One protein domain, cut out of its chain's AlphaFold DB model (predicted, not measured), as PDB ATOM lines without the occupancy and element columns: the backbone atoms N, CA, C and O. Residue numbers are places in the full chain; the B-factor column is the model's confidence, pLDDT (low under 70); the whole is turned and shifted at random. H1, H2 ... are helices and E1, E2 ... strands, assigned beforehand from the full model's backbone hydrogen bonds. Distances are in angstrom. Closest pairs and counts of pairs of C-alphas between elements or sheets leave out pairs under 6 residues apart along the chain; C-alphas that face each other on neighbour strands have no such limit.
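Overview. This is residues 63 to 204 and 211 to 262 of the 263 residues of the protein "Hypothetical protein" of Eutreptiella gymnastica (UniProt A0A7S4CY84). A small, strongly twisted sheet of five strands sits in the middle of an elongated model, with H3, H4 and the short strand E6 toward one end of the long axis and H1, H5 and H6 toward the other. H4 covers part of the sheet, the two-stranded sheet E2 and E8 lies off to the side, and the last residues, 254 to 262, stick out freely. The printed part has 194 residues, with six named helices and eight named strands in the order E1 E2 H1 E3 H2 E4 E5 H3 E6 H4 E7 E8 H5 H6. The sheet's order is E1 E5 E3 E7 E4, mixed, and the class is mixed, helices and strands. The whole is compact, with a radius of gyration of the C-alphas of 18.7 A and spans of 66 by 40 by 34 A.

Arrangement. Edge strand E1, residues 66 to 70, is antiparallel to E5, residues 144 to 148, with N 69 and O 145 at 2.9 A. E5 is antiparallel to E3, residues 111 to 113, with N 112 and O 146 at 2.8 A. E3 is parallel to E7, residues 185 to 188, with N 113 and O 186 at 2.8 A. E7 is antiparallel to edge strand E4, residues 132 to 134, with N 187 and O 133 at 2.8 A. The sheet is only just strongly twisted, its C-alphas lying up to 4.4 A off the best plane. H4, residues 175 to 182, is on the sheet at a height of 9.7 A, slantwise to the strands at 44 degrees to E3 on the local plane. H3, residues 149 to 159, only grazes the sheet with residues 149 to 154; it is close to H4 but not clearly touching, the closest C-alphas, Leu 155 and Ala 182, being 6.9 A apart. E6, residues 167 to 169, pairs with no named strand; its His 168 and Val 159 of H3 have the closest C-alphas, 5.0 A apart. H1, residues 87 to 103, and H2, residues 119 to 125, only graze the sheet. E2, residues 74 to 76, is antiparallel to E8, residues 193 to 195, with N 75 and O 194 at 2.8 A. H5, residues 217 to 227, is not on the sheet; it is near H6, residues 240 to 261, with 9 pairs of C-alphas within 10 A. In all six helices every O i to N i+4 pair is within hydrogen-bond range.

Along the chain. E1 begins at C-alpha 66 (132.981, 178.312, 122.882) and is 13.4 A long; E5 is 13.9 A. H1 measures 24.7 A, and H3 and H5 15.5 A each. H6, 32.4 A, ends at C-alpha 261 (96.734, 178.380, 149.490).

Size, cuts and confidence. The C-alphas of Asp 163 and Gln 262, the two farthest apart, are 70.5 A apart. Residues 205 to 210 are not printed, and C-alphas 204 and 211 are 14.8 A apart across the cut. The link from H5 to H6 is long, with 12 residues. The mean pLDDT of the printed part is 70.1; residues under 70 are 75 to 90, 192, 194 to 204 and 211 to 262.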
ATOM      1  N   GLY A  63     139.351 177.546 115.758       93.19
ATOM      2  CA  GLY A  63     139.212 178.915 116.247       93.19
ATOM      3  C   GLY A  63     137.907 179.152 117.002       93.19
ATOM      4  O   GLY A  63     137.509 180.303 117.149       93.19
ATOM      5  N   ASP A  64     137.245 178.097 117.486       93.00
ATOM      6  CA  ASP A  64     136.009 178.247 118.249       93.00
ATOM      7  C   ASP A  64     136.291 178.940 119.597       93.00
ATOM      8  O   ASP A  64     137.240 178.600 120.315       93.00
ATOM      9  N   GLU A  65     135.458 179.928 119.934       95.62
ATOM     10  CA  GLU A  65     135.520 180.655 121.213       95.62
ATOM     11  C   GLU A  65     134.813 179.898 122.343       95.62
ATOM     12  O   GLU A  65     135.188 179.979 123.514       95.62
ATOM     13  N   VAL A  66     133.778 179.142 121.983       94.44
ATOM     14  CA  VAL A  66     132.981 178.312 122.882       94.44
ATOM     15  C   VAL A  66     132.566 177.063 122.119       94.44
ATOM     16  O   VAL A  66     132.091 177.163 120.988       94.44
ATOM     17  N   ALA A  67     132.689 175.898 122.751       94.44
ATOM     18  CA  ALA A  67     132.213 174.633 122.208       94.44
ATOM     19  C   ALA A  67     131.152 174.015 123.123       94.44
ATOM     20  O   ALA A  67     131.254 174.084 124.347       94.44
ATOM     21  N   VAL A  68     130.138 173.395 122.518       93.06
ATOM     22  CA  VAL A  68     129.180 172.531 123.217       93.06
ATOM     23  C   VAL A  68     129.513 171.099 122.833       93.06
ATOM     24  O   VAL A  68     129.502 170.765 121.649       93.06
ATOM     25  N   VAL A  69     129.815 170.270 123.826       91.44
ATOM     26  CA  VAL A  69     130.137 168.855 123.642       91.44
ATOM     27  C   VAL A  69     128.981 168.030 124.177       91.44
ATOM     28  O   VAL A  69     128.535 168.260 125.301       91.44
ATOM     29  N   LEU A  70     128.490 167.109 123.350       87.69
ATOM     30  CA  LEU A  70     127.377 166.210 123.643       87.69
ATOM     31  C   LEU A  70     127.787 164.789 123.230       87.69
ATOM     32  O   LEU A  70     128.240 164.602 122.099       87.69
ATOM     33  N   GLU A  71     127.629 163.818 124.125       82.62
ATOM     34  CA  GLU A  71     127.696 162.387 123.811       82.62
ATOM     35  C   GLU A  71     126.509 161.976 122.915       82.62
ATOM     36  O   GLU A  71     125.475 162.650 122.851       82.62
ATOM     37  N   ASP A  72     126.685 160.902 122.147       74.75
ATOM     38  CA  ASP A  72     125.765 160.455 121.094       74.75
ATOM     39  C   ASP A  72     124.499 159.760 121.622       74.75
ATOM     40  O   ASP A  72     123.491 159.676 120.912       74.75
ATOM     41  N   ASP A  73     124.515 159.317 122.874       71.38
ATOM     42  CA  ASP A  73     123.390 158.688 123.566       71.38
ATOM     43  C   ASP A  73     122.454 159.688 124.277       71.38
ATOM     44  O   ASP A  73     121.453 159.290 124.892       71.38
ATOM     45  N   LEU A  74     122.714 160.992 124.130       73.06
ATOM     46  CA  LEU A  74     121.864 162.043 124.673       73.06
ATOM     47  C   LEU A  74     120.610 162.297 123.843       73.06
ATOM     48  O   LEU A  74     120.615 162.385 122.614       73.06
ATOM     49  N   GLU A  75     119.522 162.551 124.557       69.38
ATOM     50  CA  GLU A  75     118.293 163.088 124.005       69.38
ATOM     51  C   GLU A  75     118.019 164.480 124.564       69.38
ATOM     52  O   GLU A  75     118.374 164.825 125.690       69.38
ATOM     53  N   LEU A  76     117.340 165.311 123.776       66.94
ATOM     54  CA  LEU A  76     116.769 166.536 124.317       66.94
ATOM     55  C   LEU A  76     115.653 166.183 125.293       66.94
ATOM     56  O   LEU A  76     114.787 165.373 124.968       66.94
ATOM     57  N   SER A  77     115.631 166.866 126.434       64.50
ATOM     58  CA  SER A  77     114.513 166.838 127.371       64.50
ATOM     59  C   SER A  77     113.213 167.162 126.625       64.50
ATOM     60  O   SER A  77     112.986 168.324 126.261       64.50
ATOM     61  N   ARG A  78     112.348 166.159 126.421       57.34
ATOM     62  CA  ARG A  78     111.059 166.355 125.753       57.34
ATOM     63  C   ARG A  78     109.963 166.712 126.742       57.34
ATOM     64  O   ARG A  78     109.612 165.943 127.626       57.34
ATOM     65  N   THR A  79     109.374 167.878 126.540       50.66
ATOM     66  CA  THR A  79     108.171 168.356 127.229       50.66
ATOM     67  C   THR A  79     106.916 167.860 126.501       50.66
ATOM     68  O   THR A  79     106.910 167.771 125.273       50.66
ATOM     69  N   GLY A  80     105.807 167.604 127.206       43.47
ATOM     70  CA  GLY A  80     104.541 167.148 126.587       43.47
ATOM     71  C   GLY A  80     103.945 168.113 125.542       43.47
ATOM     72  O   GLY A  80     103.065 167.755 124.766       43.47
ATOM     73  N   ILE A  81     104.450 169.349 125.475       42.25
ATOM     74  CA  ILE A  81     104.083 170.369 124.479       42.25
ATOM     75  C   ILE A  81     104.785 170.127 123.119       42.25
ATOM     76  O   ILE A  81     104.359 170.653 122.086       42.25
ATOM     77  N   GLU A  82     105.856 169.330 123.090       50.22
ATOM     78  CA  GLU A  82     106.716 169.096 121.917       50.22
ATOM     79  C   GLU A  82     106.161 168.120 120.906       50.22
ATOM     80  O   GLU A  82     106.452 168.259 119.718       50.22
ATOM     81  N   GLU A  83     105.330 167.177 121.349       49.31
ATOM     82  CA  GLU A  83     104.660 166.234 120.450       49.31
ATOM     83  C   GLU A  83     103.828 166.962 119.386       49.31
ATOM     84  O   GLU A  83     103.655 166.454 118.284       49.31
ATOM     85  N   ARG A  84     103.386 168.198 119.669       48.56
ATOM     86  CA  ARG A  84     102.586 169.016 118.748       48.56
ATOM     87  C   ARG A  84     103.382 169.951 117.830       48.56
ATOM     88  O   ARG A  84     102.823 170.397 116.837       48.56
ATOM     89  N   ASN A  85     104.640 170.287 118.145       51.34
ATOM     90  CA  ASN A  85     105.383 171.372 117.466       51.34
ATOM     91  C   ASN A  85     106.684 170.929 116.760       51.34
ATOM     92  O   ASN A  85     107.329 171.752 116.105       51.34
ATOM     93  N   GLY A  86     107.068 169.652 116.871       57.03
ATOM     94  CA  GLY A  86     108.218 169.064 116.171       57.03
ATOM     95  C   GLY A  86     109.596 169.385 116.779       57.03
ATOM     96  O   GLY A  86     109.760 170.313 117.574       57.03
ATOM     97  N   LEU A  87     110.616 168.613 116.373       58.84
ATOM     98  CA  LEU A  87     111.998 168.650 116.897       58.84
ATOM     99  C   LEU A  87     112.673 170.037 116.831       58.84
ATOM    100  O   LEU A  87     113.499 170.378 117.679       58.84
ATOM    101  N   THR A  88     112.299 170.876 115.864       62.31
ATOM    102  CA  THR A  88     112.869 172.221 115.671       62.31
ATOM    103  C   THR A  88     112.597 173.159 116.856       62.31
ATOM    104  O   THR A  88     113.391 174.060 117.139       62.31
ATOM    105  N   ALA A  89     111.487 172.963 117.574       66.62
ATOM    106  CA  ALA A  89     111.134 173.778 118.737       66.62
ATOM    107  C   ALA A  89     111.971 173.431 119.982       66.62
ATOM    108  O   ALA A  89     112.259 174.310 120.801       66.62
ATOM    109  N   SER A  90     112.383 172.170 120.129       66.06
ATOM    110  CA  SER A  90     113.206 171.689 121.249       66.06
ATOM    111  C   SER A  90     114.643 172.183 121.121       66.06
ATOM    112  O   SER A  90     115.154 172.813 122.045       66.06
ATOM    113  N   TRP A  91     115.236 172.070 119.929       70.75
ATOM    114  CA  TRP A  91     116.568 172.620 119.653       70.75
ATOM    115  C   TRP A  91     116.644 174.137 119.816       70.75
ATOM    116  O   TRP A  91     117.617 174.657 120.361       70.75
ATOM    117  N   ARG A  92     115.605 174.874 119.398       73.56
ATOM    118  CA  ARG A  92     115.562 176.332 119.599       73.56
ATOM    119  C   ARG A  92     115.590 176.696 121.083       73.56
ATOM    120  O   ARG A  92     116.263 177.655 121.448       73.56
ATOM    121  N   ARG A  93     114.877 175.945 121.926       71.19
ATOM    122  CA  ARG A  93     114.872 176.167 123.376       71.19
ATOM    123  C   ARG A  93     116.200 175.802 124.013       71.19
ATOM    124  O   ARG A  93     116.730 176.636 124.737       71.19
ATOM    125  N   ALA A  94     116.752 174.635 123.686       74.88
ATOM    126  CA  ALA A  94     118.079 174.241 124.146       74.88
ATOM    127  C   ALA A  94     119.103 175.329 123.801       74.88
ATOM    128  O   ALA A  94     119.786 175.827 124.684       74.88
ATOM    129  N   ARG A  95     119.109 175.824 122.558       79.50
ATOM    130  CA  ARG A  95     119.975 176.937 122.148       79.50
ATOM    131  C   ARG A  95     119.784 178.204 122.989       79.50
ATOM    132  O   ARG A  95     120.783 178.801 123.388       79.50
ATOM    133  N   CYS A  96     118.546 178.651 123.219       78.62
ATOM    134  CA  CYS A  96     118.295 179.834 124.055       78.62
ATOM    135  C   CYS A  96     118.866 179.641 125.461       78.62
ATOM    136  O   CYS A  96     119.560 180.515 125.961       78.62
ATOM    137  N   MET A  97     118.640 178.467 126.039       79.56
ATOM    138  CA  MET A  97     119.071 178.143 127.389       79.56
ATOM    139  C   MET A  97     120.592 178.032 127.512       79.56
ATOM    140  O   MET A  97     121.172 178.590 128.432       79.56
ATOM    141  N   LEU A  98     121.261 177.395 126.546       85.25
ATOM    142  CA  LEU A  98     122.727 177.370 126.475       85.25
ATOM    143  C   LEU A  98     123.295 178.794 126.375       85.25
ATOM    144  O   LEU A  98     124.284 179.113 127.028       85.25
ATOM    145  N   SER A  99     122.641 179.670 125.602       84.81
ATOM    146  CA  SER A  99     123.047 181.078 125.488       84.81
ATOM    147  C   SER A  99     122.883 181.827 126.815       84.81
ATOM    148  O   SER A  99     123.722 182.654 127.162       84.81
ATOM    149  N   GLU A 100     121.815 181.543 127.563       84.31
ATOM    150  CA  GLU A 100     121.569 182.129 128.884       84.31
ATOM    151  C   GLU A 100     122.570 181.637 129.926       84.31
ATOM    152  O   GLU A 100     123.055 182.456 130.703       84.31
ATOM    153  N   LEU A 101     122.932 180.351 129.909       88.50
ATOM    154  CA  LEU A 101     123.967 179.806 130.789       88.50
ATOM    155  C   LEU A 101     125.310 180.498 130.555       88.50
ATOM    156  O   LEU A 101     125.898 180.995 131.505       88.50
ATOM    157  N   VAL A 102     125.750 180.617 129.298       91.25
ATOM    158  CA  VAL A 102     127.002 181.318 128.962       91.25
ATOM    159  C   VAL A 102     126.941 182.798 129.351       91.25
ATOM    160  O   VAL A 102     127.909 183.333 129.875       91.25
ATOM    161  N   SER A 103     125.801 183.464 129.137       90.06
ATOM    162  CA  SER A 103     125.655 184.898 129.445       90.06
ATOM    163  C   SER A 103     125.622 185.206 130.946       90.06
ATOM    164  O   SER A 103     125.873 186.344 131.327       90.06
ATOM    165  N   ASN A 104     125.264 184.226 131.781       88.81
ATOM    166  CA  ASN A 104     125.218 184.353 133.242       88.81
ATOM    167  C   ASN A 104     126.352 183.575 133.927       88.81
ATOM    168  O   ASN A 104     126.342 183.439 135.150       88.81
ATOM    169  N   ALA A 105     127.302 183.035 133.160       93.00
ATOM    170  CA  ALA A 105     128.437 182.324 133.719       93.00
ATOM    171  C   ALA A 105     129.379 183.297 134.452       93.00
ATOM    172  O   ALA A 105     129.549 184.432 133.997       93.00
ATOM    173  N   PRO A 106     129.994 182.878 135.573       94.50
ATOM    174  CA  PRO A 106     131.022 183.665 136.262       94.50
ATOM    175  C   PRO A 106     132.166 184.034 135.320       94.50
ATOM    176  O   PRO A 106     132.532 183.204 134.506       94.50
ATOM    177  N   GLU A 107     132.758 185.228 135.415       93.06
ATOM    178  CA  GLU A 107     133.759 185.715 134.439       93.06
ATOM    179  C   GLU A 107     134.964 184.777 134.228       93.06
ATOM    180  O   GLU A 107     135.558 184.769 133.151       93.06
ATOM    181  N   ASP A 108     135.310 183.976 135.236       95.12
ATOM    182  CA  ASP A 108     136.426 183.030 135.249       95.12
ATOM    183  C   ASP A 108     136.046 181.611 134.788       95.12
ATOM    184  O   ASP A 108     136.849 180.685 134.927       95.12
ATOM    185  N   TRP A 109     134.836 181.406 134.261       97.75
ATOM    186  CA  TRP A 109     134.374 180.084 133.851       97.75
ATOM    187  C   TRP A 109     135.241 179.479 132.734       97.75
ATOM    188  O   TRP A 109     135.574 180.113 131.729       97.75
ATOM    189  N   GLU A 110     135.571 178.197 132.888       98.38
ATOM    190  CA  GLU A 110     136.290 177.427 131.868       98.38
ATOM    191  C   GLU A 110     135.404 176.323 131.292       98.38
ATOM    192  O   GLU A 110     135.430 176.080 130.086       98.38
ATOM    193  N   ILE A 111     134.575 175.688 132.128       98.31
ATOM    194  CA  ILE A 111     133.654 174.625 131.713       98.31
ATOM    195  C   ILE A 111     132.348 174.667 132.520       98.31
ATOM    196  O   ILE A 111     132.344 174.866 133.735       98.31
ATOM    197  N   LEU A 112     131.226 174.477 131.828       97.00
ATOM    198  CA  LEU A 112     129.879 174.406 132.382       97.00
ATOM    199  C   LEU A 112     129.320 173.006 132.126       97.00
ATOM    200  O   LEU A 112     128.974 172.666 130.993       97.00
ATOM    201  N   GLN A 113     129.213 172.190 133.165       95.12
ATOM    202  CA  GLN A 113     128.574 170.883 133.092       95.12
ATOM    203  C   GLN A 113     127.057 171.055 132.937       95.12
ATOM    204  O   GLN A 113     126.399 171.730 133.733       95.12
ATOM    205  N   LEU A 114     126.496 170.418 131.909       90.81
ATOM    206  CA  LEU A 114     125.079 170.519 131.547       90.81
ATOM    207  C   LEU A 114     124.254 169.305 131.963       90.81
ATOM    208  O   LEU A 114     123.047 169.310 131.733       90.81
ATOM    209  N   LEU A 115     124.893 168.268 132.506       86.69
ATOM    210  CA  LEU A 115     124.259 167.057 133.012       86.69
ATOM    211  C   LEU A 115     125.169 166.375 134.041       86.69
ATOM    212  O   LEU A 115     126.383 166.352 133.869       86.69
ATOM    213  N   THR A 116     124.582 165.809 135.098       86.62
ATOM    214  CA  THR A 116     125.287 164.922 136.033       86.62
ATOM    215  C   THR A 116     124.473 163.661 136.288       86.62
ATOM    216  O   THR A 116     123.249 163.722 136.418       86.62
ATOM    217  N   ASN A 117     125.160 162.527 136.436       83.88
ATOM    218  CA  ASN A 117     124.527 161.244 136.760       83.88
ATOM    219  C   ASN A 117     124.241 161.089 138.265       83.88
ATOM    220  O   ASN A 117     123.794 160.038 138.716       83.88
ATOM    221  N   ASN A 118     124.536 162.100 139.088       85.25
ATOM    222  CA  ASN A 118     124.244 162.055 140.515       85.25
ATOM    223  C   ASN A 118     122.821 162.549 140.799       85.25
ATOM    224  O   ASN A 118     122.583 163.748 140.944       85.25
ATOM    225  N   GLU A 119     121.879 161.621 140.951       81.25
ATOM    226  CA  GLU A 119     120.469 161.937 141.211       81.25
ATOM    227  C   GLU A 119     120.230 162.824 142.432       81.25
ATOM    228  O   GLU A 119     119.315 163.649 142.419       81.25
ATOM    229  N   LEU A 120     121.021 162.672 143.498       82.06
ATOM    230  CA  LEU A 120     120.868 163.504 144.691       82.06
ATOM    231  C   LEU A 120     121.203 164.963 144.377       82.06
ATOM    232  O   LEU A 120     120.532 165.865 144.876       82.06
ATOM    233  N   LEU A 121     122.209 165.193 143.533       83.50
ATOM    234  CA  LEU A 121     122.586 166.534 143.089       83.50
ATOM    235  C   LEU A 121     121.598 167.079 142.068       83.50
ATOM    236  O   LEU A 121     121.217 168.237 142.192       83.50
ATOM    237  N   VAL A 122     121.088 166.246 141.154       80.50
ATOM    238  CA  VAL A 122     119.987 166.638 140.263       80.50
ATOM    239  C   VAL A 122     118.786 167.102 141.087       80.50
ATOM    240  O   VAL A 122     118.303 168.210 140.877       80.50
ATOM    241  N   ARG A 123     118.341 166.324 142.082       78.62
ATOM    242  CA  ARG A 123     117.214 166.708 142.952       78.62
ATOM    243  C   ARG A 123     117.506 167.983 143.731       78.62
ATOM    244  O   ARG A 123     116.694 168.896 143.698       78.62
ATOM    245  N   ARG A 124     118.673 168.082 144.369       81.62
ATOM    246  CA  ARG A 124     119.067 169.277 145.129       81.62
ATOM    247  C   ARG A 124     119.154 170.520 144.248       81.62
ATOM    248  O   ARG A 124     118.791 171.607 144.684       81.62
ATOM    249  N   SER A 125     119.608 170.373 143.007       80.81
ATOM    250  CA  SER A 125     119.686 171.484 142.064       80.81
ATOM    251  C   SER A 125     118.307 172.071 141.762       80.81
ATOM    252  O   SER A 125     118.230 173.249 141.430       80.81
ATOM    253  N   LEU A 126     117.212 171.315 141.959       76.69
ATOM    254  CA  LEU A 126     115.832 171.798 141.832       76.69
ATOM    255  C   LEU A 126     115.412 172.764 142.943       76.69
ATOM    256  O   LEU A 126     114.463 173.514 142.725       76.69
ATOM    257  N   ASP A 127     116.180 172.885 144.022       81.31
ATOM    258  CA  ASP A 127     115.897 173.812 145.124       81.31
ATOM    259  C   ASP A 127     116.768 175.084 145.096       81.31
ATOM    260  O   ASP A 127     116.525 176.013 145.856       81.31
ATOM    261  N   LEU A 128     117.772 175.158 144.212       81.25
ATOM    262  CA  LEU A 128     118.695 176.302 144.116       81.25
ATOM    263  C   LEU A 128     118.144 177.468 143.272       81.25
ATOM    264  O   LEU A 128     117.614 177.245 142.188       81.25
ATOM    265  N   ASP A 129     118.316 178.712 143.708       83.06
ATOM    266  CA  ASP A 129     117.914 179.888 142.916       83.06
ATOM    267  C   ASP A 129     118.960 180.310 141.865       83.06
ATOM    268  O   ASP A 129     118.663 181.114 140.980       83.06
ATOM    269  N   ASP A 130     120.170 179.755 141.917       83.88
ATOM    270  CA  ASP A 130     121.230 180.058 140.959       83.88
ATOM    271  C   ASP A 130     121.129 179.180 139.702       83.88
ATOM    272  O   ASP A 130     120.761 178.006 139.766       83.88
ATOM    273  N   LEU A 131     121.477 179.737 138.535       86.50
ATOM    274  CA  LEU A 131     121.553 178.982 137.271       86.50
ATOM    275  C   LEU A 131     122.755 178.032 137.230       86.50
ATOM    276  O   LEU A 131     122.711 176.995 136.570       86.50
ATOM    277  N   LEU A 132     123.826 178.413 137.920       91.50
ATOM    278  CA  LEU A 132     125.111 177.735 137.954       91.50
ATOM    279  C   LEU A 132     125.603 177.704 139.396       91.50
ATOM    280  O   LEU A 132     125.399 178.656 140.144       91.50
ATOM    281  N   TYR A 133     126.274 176.627 139.772       92.31
ATOM    282  CA  TYR A 133     126.901 176.494 141.081       92.31
ATOM    283  C   TYR A 133     128.220 175.735 140.954       92.31
ATOM    284  O   TYR A 133     128.449 175.057 139.951       92.31
ATOM    285  N   ASP A 134     129.110 175.890 141.936       94.25
ATOM    286  CA  ASP A 134     130.445 175.291 141.877       94.25
ATOM    287  C   ASP A 134     130.363 173.768 141.705       94.25
ATOM    288  O   ASP A 134     129.668 173.059 142.449       94.25
ATOM    289  N   TRP A 135     131.115 173.255 140.730       94.56
ATOM    290  CA  TRP A 135     131.270 171.821 140.547       94.56
ATOM    291  C   TRP A 135     132.017 171.213 141.741       94.56
ATOM    292  O   TRP A 135     132.891 171.817 142.362       94.56
ATOM    293  N   THR A 136     131.700 169.959 142.045       91.75
ATOM    294  CA  THR A 136     132.402 169.165 143.065       91.75
ATOM    295  C   THR A 136     132.586 167.745 142.560       91.75
ATOM    296  O   THR A 136     131.806 167.298 141.726       91.75
ATOM    297  N   VAL A 137     133.514 166.990 143.153       87.94
ATOM    298  CA  VAL A 137     133.807 165.582 142.802       87.94
ATOM    299  C   VAL A 137     132.607 164.628 142.858       87.94
ATOM    300  O   VAL A 137     132.705 163.488 142.424       87.94
ATOM    301  N   ARG A 138     131.467 165.066 143.405       88.88
ATOM    302  CA  ARG A 138     130.221 164.293 143.414       88.88
ATOM    303  C   ARG A 138     129.398 164.460 142.129       88.88
ATOM    304  O   ARG A 138     128.434 163.722 141.955       88.88
ATOM    305  N   HIS A 139     129.752 165.403 141.259       89.50
ATOM    306  CA  HIS A 139     129.080 165.693 139.994       89.50
ATOM    307  C   HIS A 139     129.708 164.912 138.837       89.50
ATOM    308  O   HIS A 139     130.275 165.482 137.904       89.50
ATOM    309  N   TRP A 140     129.623 163.590 138.909       86.81
ATOM    310  CA  TRP A 140     130.158 162.712 137.872       86.81
ATOM    311  C   TRP A 140     129.329 162.763 136.576       86.81
ATOM    312  O   TRP A 140     128.129 163.078 136.605       86.81
ATOM    313  N   GLY A 141     129.981 162.436 135.460       87.62
ATOM    314  CA  GLY A 141     129.407 162.400 134.110       87.62
ATOM    315  C   GLY A 141     129.885 163.517 133.169       87.62
ATOM    316  O   GLY A 141     129.903 164.699 133.524       87.62
ATOM    317  N   THR A 142     130.250 163.139 131.940       90.00
ATOM    318  CA  THR A 142     130.754 164.016 130.859       90.00
ATOM    319  C   THR A 142     129.836 164.111 129.653       90.00
ATOM    320  O   THR A 142     130.227 164.678 128.635       90.00
ATOM    321  N   GLN A 143     128.597 163.642 129.793       87.50
ATOM    322  CA  GLN A 143     127.668 163.498 128.679       87.50
ATOM    323  C   GLN A 143     127.444 164.821 127.945       87.50
ATOM    324  O   GLN A 143     127.446 164.860 126.720       87.50
ATOM    325  N   ALA A 144     127.247 165.916 128.683       90.19
ATOM    326  CA  ALA A 144     127.008 167.231 128.103       90.19
ATOM    327  C   ALA A 144     127.728 168.334 128.877       90.19
ATOM    328  O   ALA A 144     127.561 168.460 130.093       90.19
ATOM    329  N   TYR A 145     128.449 169.195 128.160       95.31
ATOM    330  CA  TYR A 145     129.049 170.399 128.729       95.31
ATOM    331  C   TYR A 145     129.277 171.506 127.691       95.31
ATOM    332  O   TYR A 145     129.296 171.271 126.481       95.31
ATOM    333  N   ILE A 146     129.459 172.732 128.182       96.38
ATOM    334  CA  ILE A 146     129.968 173.883 127.425       96.38
ATOM    335  C   ILE A 146     131.380 174.171 127.917       96.38
ATOM    336  O   ILE A 146     131.613 174.145 129.117       96.38
ATOM    337  N   ILE A 147     132.314 174.482 127.031       97.81
ATOM    338  CA  ILE A 147     133.691 174.821 127.398       97.81
ATOM    339  C   ILE A 147     134.136 176.074 126.646       97.81
ATOM    340  O   ILE A 147     133.831 176.239 125.461       97.81
ATOM    341  N   SER A 148     134.820 176.973 127.347       98.25
ATOM    342  CA  SER A 148     135.371 178.192 126.763       98.25
ATOM    343  C   SER A 148     136.703 177.915 126.064       98.25
ATOM    344  O   SER A 148     137.362 176.894 126.285       98.25
ATOM    345  N   ARG A 149     137.146 178.854 125.228       96.94
ATOM    346  CA  ARG A 149     138.451 178.787 124.566       96.94
ATOM    347  C   ARG A 149     139.621 178.704 125.540       96.94
ATOM    348  O   ARG A 149     140.542 177.925 125.291       96.94
ATOM    349  N   SER A 150     139.580 179.454 126.643       97.88
ATOM    350  CA  SER A 150     140.598 179.371 127.698       97.88
ATOM    351  C   SER A 150     140.609 177.986 128.348       97.88
ATOM    352  O   SER A 150     141.682 177.405 128.502       97.88
ATOM    353  N   GLY A 151     139.433 177.410 128.622       98.00
ATOM    354  CA  GLY A 151     139.302 176.045 129.133       98.00
ATOM    355  C   GLY A 151     139.883 174.994 128.184       98.00
ATOM    356  O   GLY A 151     140.685 174.157 128.600       98.00
ATOM    357  N   MET A 152     139.557 175.080 126.887       97.69
ATOM    358  CA  MET A 152     140.135 174.201 125.860       97.69
ATOM    359  C   MET A 152     141.660 174.321 125.809       97.69
ATOM    360  O   MET A 152     142.358 173.310 125.838       97.69
ATOM    361  N   GLN A 153     142.187 175.547 125.764       97.19
ATOM    362  CA  GLN A 153     143.627 175.792 125.720       97.19
ATOM    363  C   GLN A 153     144.337 175.194 126.936       97.19
ATOM    364  O   GLN A 153     145.331 174.483 126.777       97.19
ATOM    365  N   LYS A 154     143.826 175.470 128.139       97.06
ATOM    366  CA  LYS A 154     144.408 175.004 129.398       97.06
ATOM    367  C   LYS A 154     144.433 173.482 129.476       97.06
ATOM    368  O   LYS A 154     145.471 172.915 129.803       97.06
ATOM    369  N   LEU A 155     143.331 172.818 129.122       95.56
ATOM    370  CA  LEU A 155     143.274 171.358 129.094       95.56
ATOM    371  C   LEU A 155     144.277 170.778 128.090       95.56
ATOM    372  O   LEU A 155     145.035 169.873 128.429       95.56
ATOM    373  N   LEU A 156     144.318 171.312 126.863       94.88
ATOM    374  CA  LEU A 156     145.226 170.831 125.819       94.88
ATOM    375  C   LEU A 156     146.698 170.995 126.218       94.88
ATOM    376  O   LEU A 156     147.492 170.095 125.968       94.88
ATOM    377  N   GLN A 157     147.053 172.092 126.890       93.94
ATOM    378  CA  GLN A 157     148.401 172.302 127.430       93.94
ATOM    379  C   GLN A 157     148.778 171.295 128.522       93.94
ATOM    380  O   GLN A 157     149.953 170.975 128.661       93.94
ATOM    381  N   GLN A 158     147.808 170.793 129.292       92.31
ATOM    382  CA  GLN A 158     148.059 169.777 130.316       92.31
ATOM    383  C   GLN A 158     148.247 168.381 129.719       92.31
ATOM    384  O   GLN A 158     149.093 167.628 130.196       92.31
ATOM    385  N   VAL A 159     147.471 168.030 128.688       93.12
ATOM    386  CA  VAL A 159     147.502 166.679 128.098       93.12
ATOM    387  C   VAL A 159     148.504 166.529 126.958       93.12
ATOM    388  O   VAL A 159     148.792 165.411 126.542       93.12
ATOM    389  N   GLN A 160     149.031 167.619 126.403       89.94
ATOM    390  CA  GLN A 160     149.997 167.567 125.311       89.94
ATOM    391  C   GLN A 160     151.423 167.681 125.854       89.94
ATOM    392  O   GLN A 160     151.759 168.620 126.574       89.94
ATOM    393  N   ARG A 161     152.296 166.738 125.483       83.19
ATOM    394  CA  ARG A 161     153.723 166.840 125.813       83.19
ATOM    395  C   ARG A 161     154.387 167.959 125.014       83.19
ATOM    396  O   ARG A 161     153.909 168.377 123.960       83.19
ATOM    397  N   SER A 162     155.557 168.392 125.483       77.31
ATOM    398  CA  SER A 162     156.372 169.429 124.836       77.31
ATOM    399  C   SER A 162     156.787 169.094 123.397       77.31
ATOM    400  O   SER A 162     157.097 169.998 122.630       77.31
ATOM    401  N   ASP A 163     156.796 167.811 123.022       80.00
ATOM    402  CA  ASP A 163     157.064 167.365 121.648       80.00
ATOM    403  C   ASP A 163     155.913 167.660 120.668       80.00
ATOM    404  O   ASP A 163     156.078 167.518 119.455       80.00
ATOM    405  N   GLY A 164     154.744 168.059 121.179       76.12
ATOM    406  CA  GLY A 164     153.552 168.378 120.405       76.12
ATOM    407  C   GLY A 164     152.902 167.187 119.692       76.12
ATOM    408  O   GLY A 164     151.871 167.376 119.044       76.12
ATOM    409  N   ARG A 165     153.465 165.980 119.801       78.56
ATOM    410  CA  ARG A 165     153.051 164.771 119.070       78.56
ATOM    411  C   ARG A 165     152.476 163.701 119.985       78.56
ATOM    412  O   ARG A 165     151.634 162.929 119.537       78.56
ATOM    413  N   THR A 166     152.904 163.676 121.240       90.38
ATOM    414  CA  THR A 166     152.494 162.675 122.215       90.38
ATOM    415  C   THR A 166     151.504 163.275 123.203       90.38
ATOM    416  O   THR A 166     151.732 164.341 123.785       90.38
ATOM    417  N   LEU A 167     150.398 162.561 123.410       93.88
ATOM    418  CA  LEU A 167     149.470 162.848 124.495       93.88
ATOM    419  C   LEU A 167     149.930 162.162 125.782       93.88
ATOM    420  O   LEU A 167     150.450 161.043 125.778       93.88
ATOM    421  N   HIS A 168     149.733 162.846 126.895       94.56
ATOM    422  CA  HIS A 168     150.045 162.380 128.228       94.56
ATOM    423  C   HIS A 168     148.833 162.578 129.129       94.56
ATOM    424  O   HIS A 168     148.417 163.703 129.389       94.56
ATOM    425  N   LEU A 169     148.260 161.468 129.581       92.19
ATOM    426  CA  LEU A 169     147.194 161.469 130.570       92.19
ATOM    427  C   LEU A 169     147.826 161.161 131.924       92.19
ATOM    428  O   LEU A 169     148.397 160.086 132.117       92.19
ATOM    429  N   GLY A 170     147.735 162.125 132.840       87.12
ATOM    430  CA  GLY A 170     148.191 161.953 134.216       87.12
ATOM    431  C   GLY A 170     147.349 160.920 134.984       87.12
ATOM    432  O   GLY A 170     146.570 160.176 134.390       87.12
ATOM    433  N   PRO A 171     147.415 160.885 136.323       78.88
ATOM    434  CA  PRO A 171     146.733 159.857 137.116       78.88
ATOM    435  C   PRO A 171     145.196 159.925 137.038       78.88
ATOM    436  O   PRO A 171     144.520 158.930 137.281       78.88
ATOM    437  N   ARG A 172     144.627 161.084 136.682       81.19
ATOM    438  CA  ARG A 172     143.178 161.282 136.511       81.19
ATOM    439  C   ARG A 172     142.794 161.092 135.055       81.19
ATOM    440  O   ARG A 172     142.679 162.056 134.306       81.19
ATOM    441  N   VAL A 173     142.655 159.834 134.656       85.06
ATOM    442  CA  VAL A 173     142.395 159.463 133.258       85.06
ATOM    443  C   VAL A 173     140.903 159.424 132.946       85.06
ATOM    444  O   VAL A 173     140.552 159.471 131.777       85.06
ATOM    445  N   ILE A 174     140.019 159.353 133.943       88.06
ATOM    446  CA  ILE A 174     138.562 159.340 133.730       88.06
ATOM    447  C   ILE A 174     138.103 160.733 133.275       88.06
ATOM    448  O   ILE A 174     138.550 161.737 133.826       88.06
ATOM    449  N   ALA A 175     137.237 160.799 132.261       88.75
ATOM    450  CA  ALA A 175     136.923 162.035 131.548       88.75
ATOM    451  C   ALA A 175     136.385 163.155 132.455       88.75
ATOM    452  O   ALA A 175     136.856 164.288 132.357       88.75
ATOM    453  N   ASP A 176     135.432 162.860 133.344       87.94
ATOM    454  CA  ASP A 176     134.869 163.850 134.273       87.94
ATOM    455  C   ASP A 176     135.914 164.344 135.273       87.94
ATOM    456  O   ASP A 176     136.036 165.547 135.501       87.94
ATOM    457  N   GLU A 177     136.708 163.437 135.833       88.88
ATOM    458  CA  GLU A 177     137.797 163.804 136.727       88.88
ATOM    459  C   GLU A 177     138.849 164.656 136.017       88.88
ATOM    460  O   GLU A 177     139.237 165.694 136.552       88.88
ATOM    461  N   LEU A 178     139.289 164.269 134.818       91.88
ATOM    462  CA  LEU A 178     140.264 165.034 134.042       91.88
ATOM    463  C   LEU A 178     139.734 166.437 133.742       91.88
ATOM    464  O   LEU A 178     140.388 167.423 134.070       91.88
ATOM    465  N   LEU A 179     138.546 166.529 133.139       94.38
ATOM    466  CA  LEU A 179     137.975 167.790 132.673       94.38
ATOM    467  C   LEU A 179     137.645 168.718 133.839       94.38
ATOM    468  O   LEU A 179     138.133 169.846 133.895       94.38
ATOM    469  N   TYR A 180     136.826 168.256 134.781       94.56
ATOM    470  CA  TYR A 180     136.237 169.162 135.757       94.56
ATOM    471  C   TYR A 180     137.165 169.491 136.924       94.56
ATOM    472  O   TYR A 180     136.967 170.510 137.587       94.56
ATOM    473  N   THR A 181     138.196 168.676 137.176       91.81
ATOM    474  CA  THR A 181     139.191 169.002 138.209       91.81
ATOM    475  C   THR A 181     140.350 169.844 137.684       91.81
ATOM    476  O   THR A 181     140.958 170.576 138.464       91.81
ATOM    477  N   ALA A 182     140.640 169.791 136.381       92.50
ATOM    478  CA  ALA A 182     141.638 170.649 135.741       92.50
ATOM    479  C   ALA A 182     141.154 172.093 135.534       92.50
ATOM    480  O   ALA A 182     141.966 173.025 135.449       92.50
ATOM    481  N   LEU A 183     139.838 172.275 135.420       96.62
ATOM    482  CA  LEU A 183     139.210 173.509 134.967       96.62
ATOM    483  C   LEU A 183     138.361 174.174 136.058       96.62
ATOM    484  O   LEU A 183     137.910 173.537 137.012       96.62
ATOM    485  N   ARG A 184     138.127 175.479 135.903       97.62
ATOM    486  CA  ARG A 184     137.151 176.241 136.681       97.62
ATOM    487  C   ARG A 184     135.744 175.837 136.242       97.62
ATOM    488  O   ARG A 184     135.206 176.337 135.250       97.62
ATOM    489  N   SER A 185     135.209 174.875 136.981       97.69
ATOM    490  CA  SER A 185     134.024 174.113 136.605       97.69
ATOM    491  C   SER A 185     132.793 174.536 137.391       97.69
ATOM    492  O   SER A 185     132.815 174.592 138.622       97.69
ATOM    493  N   TYR A 186     131.695 174.745 136.672       96.75
ATOM    494  CA  TYR A 186     130.373 174.999 137.237       96.75
ATOM    495  C   TYR A 186     129.372 173.978 136.709       96.75
ATOM    496  O   TYR A 186     129.486 173.526 135.573       96.75
ATOM    497  N   THR A 187     128.366 173.637 137.505       94.81
ATOM    498  CA  THR A 187     127.270 172.757 137.095       94.81
ATOM    499  C   THR A 187     125.984 173.563 136.953       94.81
ATOM    500  O   THR A 187     125.655 174.393 137.800       94.81
ATOM    501  N   SER A 188     125.249 173.320 135.869       91.44
ATOM    502  CA  SER A 188     123.929 173.909 135.638       91.44
ATOM    503  C   SER A 188     122.882 173.319 136.580       91.44
ATOM    504  O   SER A 188     122.828 172.107 136.779       91.44
ATOM    505  N   THR A 189     121.993 174.158 137.109       85.50
ATOM    506  CA  THR A 189     120.774 173.711 137.818       85.50
ATOM    507  C   THR A 189     119.620 173.395 136.869       85.50
ATOM    508  O   THR A 189     118.528 172.992 137.280       85.50
ATOM    509  N   VAL A 190     119.863 173.594 135.576       76.69
ATOM    510  CA  VAL A 190     118.907 173.428 134.500       76.69
ATOM    511  C   VAL A 190     119.483 172.472 133.457       76.69
ATOM    512  O   VAL A 190     120.478 172.781 132.802       76.69
ATOM    513  N   PHE A 191     118.829 171.327 133.267       74.38
ATOM    514  CA  PHE A 191     119.314 170.247 132.405       74.38
ATOM    515  C   PHE A 191     118.546 170.228 131.063       74.38
ATOM    516  O   PHE A 191     117.363 169.882 131.048       74.38
ATOM    517  N   PRO A 192     119.171 170.613 129.925       67.62
ATOM    518  CA  PRO A 192     118.534 170.579 128.597       67.62
ATOM    519  C   PRO A 192     118.332 169.176 128.042       67.62
ATOM    520  O   PRO A 192     117.584 168.990 127.079       67.62
ATOM    521  N   PHE A 193     119.071 168.222 128.590       70.62
ATOM    522  CA  PHE A 193     119.263 166.904 128.025       70.62
ATOM    523  C   PHE A 193     118.837 165.845 129.032       70.62
ATOM    524  O   PHE A 193     118.956 166.026 130.244       70.62
ATOM    525  N   THR A 194     118.331 164.744 128.502       65.81
ATOM    526  CA  THR A 194     118.002 163.515 129.216       65.81
ATOM    527  C   THR A 194     118.729 162.361 128.537       65.81
ATOM    528  O   THR A 194     119.036 162.430 127.350       65.81
ATOM    529  N   PHE A 195     118.990 161.288 129.268       64.12
ATOM    530  CA  PHE A 195     119.644 160.092 128.739       64.12
ATOM    531  C   PHE A 195     118.611 159.003 128.420       64.12
ATOM    532  O   PHE A 195     117.599 158.872 129.115       64.12
ATOM    533  N   ARG A 196     118.870 158.197 127.382       49.84
ATOM    534  CA  ARG A 196     118.090 156.979 127.110       49.84
ATOM    535  C   ARG A 196     118.528 155.851 128.040       49.84
ATOM    536  O   ARG A 196     119.505 155.164 127.765       49.84
ATOM    537  N   LEU A 197     117.764 155.581 129.098       41.59
ATOM    538  CA  LEU A 197     117.895 154.310 129.822       41.59
ATOM    539  C   LEU A 197     117.305 153.182 128.963       41.59
ATOM    540  O   LEU A 197     116.095 153.126 128.759       41.59
ATOM    541  N   GLY A 198     118.154 152.291 128.444       35.56
ATOM    542  CA  GLY A 198     117.710 151.110 127.686       35.56
ATOM    543  C   GLY A 198     118.681 150.593 126.621       35.56
ATOM    544  O   GLY A 198     118.482 149.500 126.101       35.56
ATOM    545  N   GLN A 199     119.741 151.338 126.310       32.78
ATOM    546  CA  GLN A 199     120.888 150.849 125.545       32.78
ATOM    547  C   GLN A 199     122.074 150.942 126.500       32.78
ATOM    548  O   GLN A 199     122.586 152.028 126.744       32.78
ATOM    549  N   GLY A 200     122.415 149.835 127.162       32.66
ATOM    550  CA  GLY A 200     123.584 149.807 128.031       32.66
ATOM    551  C   GLY A 200     124.807 150.198 127.213       32.66
ATOM    552  O   GLY A 200     125.150 149.507 126.259       32.66
ATOM    553  N   THR A 201     125.459 151.297 127.573       37.72
ATOM    554  CA  THR A 201     126.881 151.411 127.286       37.72
ATOM    555  C   THR A 201     127.565 150.363 128.164       37.72
ATOM    556  O   THR A 201     127.219 150.219 129.343       37.72
ATOM    557  N   ASP A 202     128.513 149.603 127.611       38.44
ATOM    558  CA  ASP A 202     129.229 148.525 128.325       38.44
ATOM    559  C   ASP A 202     129.925 149.002 129.626       38.44
ATOM    560  O   ASP A 202     130.407 148.198 130.419       38.44
ATOM    561  N   ILE A 203     129.944 150.315 129.880       42.16
ATOM    562  CA  ILE A 203     130.567 150.974 131.029       42.16
ATOM    563  C   ILE A 203     129.587 151.163 132.209       42.16
ATOM    564  O   ILE A 203     130.030 151.334 133.343       42.16
ATOM    565  N   GLN A 204     128.261 151.116 132.012       38.75
ATOM    566  CA  GLN A 204     127.284 151.467 133.069       38.75
ATOM    567  C   GLN A 204     126.119 150.477 133.246       38.75
ATOM    568  O   GLN A 204     125.087 150.810 133.832       38.75
ATOM    569  N   ASN A 211     114.294 155.776 136.920       29.55
ATOM    570  CA  ASN A 211     113.699 156.684 135.941       29.55
ATOM    571  C   ASN A 211     113.599 158.086 136.557       29.55
ATOM    572  O   ASN A 211     112.618 158.406 137.228       29.55
ATOM    573  N   VAL A 212     114.606 158.926 136.336       34.50
ATOM    574  CA  VAL A 212     114.595 160.329 136.763       34.50
ATOM    575  C   VAL A 212     114.610 161.220 135.525       34.50
ATOM    576  O   VAL A 212     115.622 161.797 135.149       34.50
ATOM    577  N   SER A 213     113.445 161.350 134.886       36.06
ATOM    578  CA  SER A 213     113.156 162.491 134.014       36.06
ATOM    579  C   SER A 213     112.718 163.654 134.908       36.06
ATOM    580  O   SER A 213     111.556 163.750 135.298       36.06
ATOM    581  N   LEU A 214     113.668 164.496 135.328       39.28
ATOM    582  CA  LEU A 214     113.394 165.702 136.122       39.28
ATOM    583  C   LEU A 214     113.613 166.955 135.280       39.28
ATOM    584  O   LEU A 214     114.475 167.788 135.544       39.28
ATOM    585  N   THR A 215     112.792 167.108 134.252       42.50
ATOM    586  CA  THR A 215     112.757 168.321 133.439       42.50
ATOM    587  C   THR A 215     111.827 169.314 134.132       42.50
ATOM    588  O   THR A 215     110.618 169.327 133.905       42.50
ATOM    589  N   ASN A 216     112.359 170.113 135.059       47.94
ATOM    590  CA  ASN A 216     111.540 171.008 135.882       47.94
ATOM    591  C   ASN A 216     111.281 172.349 135.162       47.94
ATOM    592  O   ASN A 216     111.766 173.406 135.566       47.94
ATOM    593  N   GLU A 217     110.525 172.302 134.060       45.31
ATOM    594  CA  GLU A 217     110.255 173.430 133.146       45.31
ATOM    595  C   GLU A 217     109.869 174.738 133.849       45.31
ATOM    596  O   GLU A 217     110.298 175.818 133.447       45.31
ATOM    597  N   ALA A 218     109.044 174.652 134.895       45.53
ATOM    598  CA  ALA A 218     108.576 175.822 135.631       45.53
ATOM    599  C   ALA A 218     109.735 176.590 136.278       45.53
ATOM    600  O   ALA A 218     109.744 177.818 136.259       45.53
ATOM    601  N   LYS A 219     110.733 175.863 136.785       51.66
ATOM    602  CA  LYS A 219     111.932 176.437 137.383       51.66
ATOM    603  C   LYS A 219     112.862 177.025 136.329       51.66
ATOM    604  O   LYS A 219     113.330 178.142 136.502       51.66
ATOM    605  N   ILE A 220     113.061 176.317 135.215       48.16
ATOM    606  CA  ILE A 220     113.826 176.825 134.065       48.16
ATOM    607  C   ILE A 220     113.274 178.191 133.651       48.16
ATOM    608  O   ILE A 220     114.010 179.163 133.528       48.16
ATOM    609  N   HIS A 221     111.954 178.297 133.509       47.53
ATOM    610  CA  HIS A 221     111.308 179.545 133.121       47.53
ATOM    611  C   HIS A 221     111.357 180.642 134.185       47.53
ATOM    612  O   HIS A 221     111.503 181.807 133.817       47.53
ATOM    613  N   ASP A 222     111.246 180.296 135.465       50.66
ATOM    614  CA  ASP A 222     111.348 181.246 136.573       50.66
ATOM    615  C   ASP A 222     112.771 181.813 136.708       50.66
ATOM    616  O   ASP A 222     112.947 183.029 136.772       50.66
ATOM    617  N   LEU A 223     113.796 180.960 136.628       50.53
ATOM    618  CA  LEU A 223     115.204 181.365 136.675       50.53
ATOM    619  C   LEU A 223     115.599 182.229 135.477       50.53
ATOM    620  O   LEU A 223     116.235 183.270 135.644       50.53
ATOM    621  N   ILE A 224     115.158 181.850 134.275       51.72
ATOM    622  CA  ILE A 224     115.335 182.670 133.073       51.72
ATOM    623  C   ILE A 224     114.651 184.030 133.256       51.72
ATOM    624  O   ILE A 224     115.247 185.072 132.998       51.72
ATOM    625  N   ALA A 225     113.408 184.053 133.744       51.41
ATOM    626  CA  ALA A 225     112.664 185.294 133.944       51.41
ATOM    627  C   ALA A 225     113.289 186.215 135.008       51.41
ATOM    628  O   ALA A 225     113.223 187.436 134.851       51.41
ATOM    629  N   LYS A 226     113.892 185.650 136.061       50.38
ATOM    630  CA  LYS A 226     114.580 186.376 137.143       50.38
ATOM    631  C   LYS A 226     115.931 186.960 136.707       50.38
ATOM    632  O   LYS A 226     116.267 188.067 137.130       50.38
ATOM    633  N   ASN A 227     116.664 186.261 135.834       43.94
ATOM    634  CA  ASN A 227     118.030 186.617 135.423       43.94
ATOM    635  C   ASN A 227     118.130 187.388 134.091       43.94
ATOM    636  O   ASN A 227     119.223 187.742 133.653       43.94
ATOM    637  N   LEU A 228     117.004 187.755 133.465       43.75
ATOM    638  CA  LEU A 228     116.952 188.712 132.347       43.75
ATOM    639  C   LEU A 228     117.289 190.145 132.815       43.75
ATOM    640  O   LEU A 228     116.421 191.018 132.860       43.75
ATOM    641  N   ARG A 229     118.551 190.408 133.173       34.44
ATOM    642  CA  ARG A 229     119.039 191.752 133.539       34.44
ATOM    643  C   ARG A 229     119.910 192.423 132.475       34.44
ATOM    644  O   ARG A 229     120.249 193.587 132.651       34.44
ATOM    645  N   HIS A 230     120.226 191.763 131.356       29.50
ATOM    646  CA  HIS A 230     121.138 192.335 130.358       29.50
ATOM    647  C   HIS A 230     120.428 192.866 129.089       29.50
ATOM    648  O   HIS A 230     119.766 192.096 128.387       29.50
ATOM    649  N   PRO A 231     120.595 194.155 128.720       28.44
ATOM    650  CA  PRO A 231     119.920 194.776 127.572       28.44
ATOM    651  C   PRO A 231     120.451 194.352 126.186       28.44
ATOM    652  O   PRO A 231     119.931 194.808 125.169       28.44
ATOM    653  N   PHE A 232     121.449 193.463 126.108       25.88
ATOM    654  CA  PHE A 232     122.078 193.060 124.839       25.88
ATOM    655  C   PHE A 232     121.434 191.853 124.138       25.88
ATOM    656  O   PHE A 232     121.735 191.586 122.974       25.88
ATOM    657  N   LEU A 233     120.483 191.159 124.767       30.80
ATOM    658  CA  LEU A 233     119.783 190.038 124.138       30.80
ATOM    659  C   LEU A 233     118.515 190.505 123.408       30.80
ATOM    660  O   LEU A 233     117.384 190.204 123.792       30.80
ATOM    661  N   ARG A 234     118.692 191.165 122.256       27.20
ATOM    662  CA  ARG A 234     117.709 191.003 121.174       27.20
ATOM    663  C   ARG A 234     117.847 189.567 120.675       27.20
ATOM    664  O   ARG A 234     118.663 189.274 119.810       27.20
ATOM    665  N   CYS A 235     117.051 188.656 121.233       31.12
ATOM    666  CA  CYS A 235     116.842 187.336 120.652       31.12
ATOM    667  C   CYS A 235     116.254 187.540 119.247       31.12
ATOM    668  O   CYS A 235     115.049 187.729 119.094       31.12
ATOM    669  N   PHE A 236     117.104 187.575 118.217       28.17
ATOM    670  CA  PHE A 236     116.721 188.075 116.894       28.17
ATOM    671  C   PHE A 236     115.605 187.273 116.206       28.17
ATOM    672  O   PHE A 236     115.096 187.739 115.191       28.17
ATOM    673  N   ARG A 237     115.164 186.117 116.739       31.22
ATOM    674  CA  ARG A 237     114.004 185.360 116.218       31.22
ATOM    675  C   ARG A 237     113.192 184.559 117.253       31.22
ATOM    676  O   ARG A 237     112.529 183.591 116.873       31.22
ATOM    677  N   CYS A 238     113.166 184.932 118.534       33.06
ATOM    678  CA  CYS A 238     112.042 184.495 119.374       33.06
ATOM    679  C   CYS A 238     110.929 185.524 119.191       33.06
ATOM    680  O   CYS A 238     111.106 186.688 119.543       33.06
ATOM    681  N   SER A 239     109.819 185.131 118.555       34.69
ATOM    682  CA  SER A 239     108.696 186.045 118.334       34.69
ATOM    683  C   SER A 239     108.333 186.715 119.666       34.69
ATOM    684  O   SER A 239     108.065 186.000 120.637       34.69
ATOM    685  N   PRO A 240     108.270 188.059 119.737       38.47
ATOM    686  CA  PRO A 240     107.827 188.784 120.927       38.47
ATOM    687  C   PRO A 240     106.462 188.314 121.452       38.47
ATOM    688  O   PRO A 240     106.108 188.571 122.601       38.47
ATOM    689  N   TYR A 241     105.679 187.627 120.615       35.72
ATOM    690  CA  TYR A 241     104.434 186.970 120.997       35.72
ATOM    691  C   TYR A 241     104.651 185.754 121.909       35.72
ATOM    692  O   TYR A 241     103.912 185.594 122.874       35.72
ATOM    693  N   TYR A 242     105.681 184.935 121.669       38.22
ATOM    694  CA  TYR A 242     105.960 183.722 122.448       38.22
ATOM    695  C   TYR A 242     106.416 184.059 123.874       38.22
ATOM    696  O   TYR A 242     105.863 183.537 124.841       38.22
ATOM    697  N   CYS A 243     107.341 185.015 124.021       37.44
ATOM    698  CA  CYS A 243     107.785 185.493 125.335       37.44
ATOM    699  C   CYS A 243     106.647 186.178 126.119       37.44
ATOM    700  O   CYS A 243     106.514 185.963 127.324       37.44
ATOM    701  N   ARG A 244     105.775 186.957 125.453       39.16
ATOM    702  CA  ARG A 244     104.646 187.647 126.112       39.16
ATOM    703  C   ARG A 244     103.488 186.716 126.474       39.16
ATOM    704  O   ARG A 244     102.931 186.861 127.560       39.16
ATOM    705  N   ALA A 245     103.145 185.758 125.614       35.97
ATOM    706  CA  ALA A 245     102.101 184.772 125.891       35.97
ATOM    707  C   ALA A 245     102.496 183.842 127.051       35.97
ATOM    708  O   ALA A 245     101.672 183.569 127.921       35.97
ATOM    709  N   ARG A 246     103.772 183.426 127.133       44.91
ATOM    710  CA  ARG A 246     104.254 182.573 128.232       44.91
ATOM    711  C   ARG A 246     104.418 183.301 129.558       44.91
ATOM    712  O   ARG A 246     104.091 182.713 130.581       44.91
ATOM    713  N   ARG A 247     104.835 184.574 129.561       39.38
ATOM    714  CA  ARG A 247     104.840 185.387 130.791       39.38
ATOM    715  C   ARG A 247     103.426 185.501 131.366       39.38
ATOM    716  O   ARG A 247     103.244 185.327 132.563       39.38
ATOM    717  N   ARG A 248     102.425 185.708 130.501       39.12
ATOM    718  CA  ARG A 248     101.006 185.772 130.883       39.12
ATOM    719  C   ARG A 248     100.498 184.433 131.435       39.12
ATOM    720  O   ARG A 248      99.906 184.415 132.505       39.12
ATOM    721  N   TRP A 249     100.826 183.319 130.779       43.09
ATOM    722  CA  TRP A 249     100.467 181.977 131.254       43.09
ATOM    723  C   TRP A 249     101.140 181.612 132.589       43.09
ATOM    724  O   TRP A 249     100.470 181.114 133.487       43.09
ATOM    725  N   ALA A 250     102.435 181.896 132.765       38.69
ATOM    726  CA  ALA A 250     103.149 181.628 134.017       38.69
ATOM    727  C   ALA A 250     102.590 182.457 135.191       38.69
ATOM    728  O   ALA A 250     102.372 181.912 136.272       38.69
ATOM    729  N   LEU A 251     102.263 183.736 134.958       42.69
ATOM    730  CA  LEU A 251     101.554 184.591 135.922       42.69
ATOM    731  C   LEU A 251     100.160 184.045 136.265       42.69
ATOM    732  O   LEU A 251      99.774 184.030 137.431       42.69
ATOM    733  N   GLU A 252      99.412 183.545 135.281       42.38
ATOM    734  CA  GLU A 252      98.105 182.922 135.514       42.38
ATOM    735  C   GLU A 252      98.204 181.633 136.345       42.38
ATOM    736  O   GLU A 252      97.368 181.412 137.222       42.38
ATOM    737  N   GLN A 253      99.215 180.786 136.118       44.19
ATOM    738  CA  GLN A 253      99.420 179.568 136.914       44.19
ATOM    739  C   GLN A 253      99.911 179.871 138.334       44.19
ATOM    740  O   GLN A 253      99.458 179.233 139.287       44.19
ATOM    741  N   TRP A 254     100.783 180.871 138.492       37.06
ATOM    742  CA  TRP A 254     101.219 181.361 139.800       37.06
ATOM    743  C   TRP A 254     100.031 181.877 140.615       37.06
ATOM    744  O   TRP A 254      99.795 181.416 141.731       37.06
ATOM    745  N   ASN A 255      99.207 182.750 140.028       43.69
ATOM    746  CA  ASN A 255      98.022 183.295 140.693       43.69
ATOM    747  C   ASN A 255      97.008 182.198 141.058       43.69
ATOM    748  O   ASN A 255      96.394 182.249 142.122       43.69
ATOM    749  N   LYS A 256      96.870 181.154 140.230       49.38
ATOM    750  CA  LYS A 256      96.042 179.979 140.557       49.38
ATOM    751  C   LYS A 256      96.585 179.167 141.737       49.38
ATOM    752  O   LYS A 256      95.785 178.611 142.486       49.38
ATOM    753  N   ARG A 257      97.909 179.083 141.918       41.78
ATOM    754  CA  ARG A 257      98.538 178.404 143.066       41.78
ATOM    755  C   ARG A 257      98.413 179.210 144.359       41.78
ATOM    756  O   ARG A 257      98.042 178.634 145.377       41.78
ATOM    757  N   VAL A 258      98.644 180.522 144.303       42.28
ATOM    758  CA  VAL A 258      98.509 181.422 145.465       42.28
ATOM    759  C   VAL A 258      97.058 181.472 145.957       42.28
ATOM    760  O   VAL A 258      96.795 181.342 147.147       42.28
ATOM    761  N   ASN A 259      96.083 181.517 145.045       45.03
ATOM    762  CA  ASN A 259      94.663 181.535 145.421       45.03
ATOM    763  C   ASN A 259      94.133 180.189 145.955       45.03
ATOM    764  O   ASN A 259      93.048 180.146 146.527       45.03
ATOM    765  N   ARG A 260      94.871 179.085 145.773       45.88
ATOM    766  CA  ARG A 260      94.551 177.774 146.370       45.88
ATOM    767  C   ARG A 260      95.139 177.583 147.766       45.88
ATOM    768  O   ARG A 260      94.725 176.664 148.450       45.88
ATOM    769  N   THR A 261      96.097 178.416 148.163       44.97
ATOM    770  CA  THR A 261      96.734 178.380 149.490       44.97
ATOM    771  C   THR A 261      96.109 179.378 150.473       44.97
ATOM    772  O   THR A 261      96.468 179.375 151.644       44.97
ATOM    773  N   GLN A 262      95.155 180.200 150.017       43.44
ATOM    774  CA  GLN A 262      94.395 181.164 150.829       43.44
ATOM    775  C   GLN A 262      92.914 180.775 151.047       43.44
ATOM    776  O   GLN A 262      92.133 181.592 151.528       43.44
TER     777      GLN A 262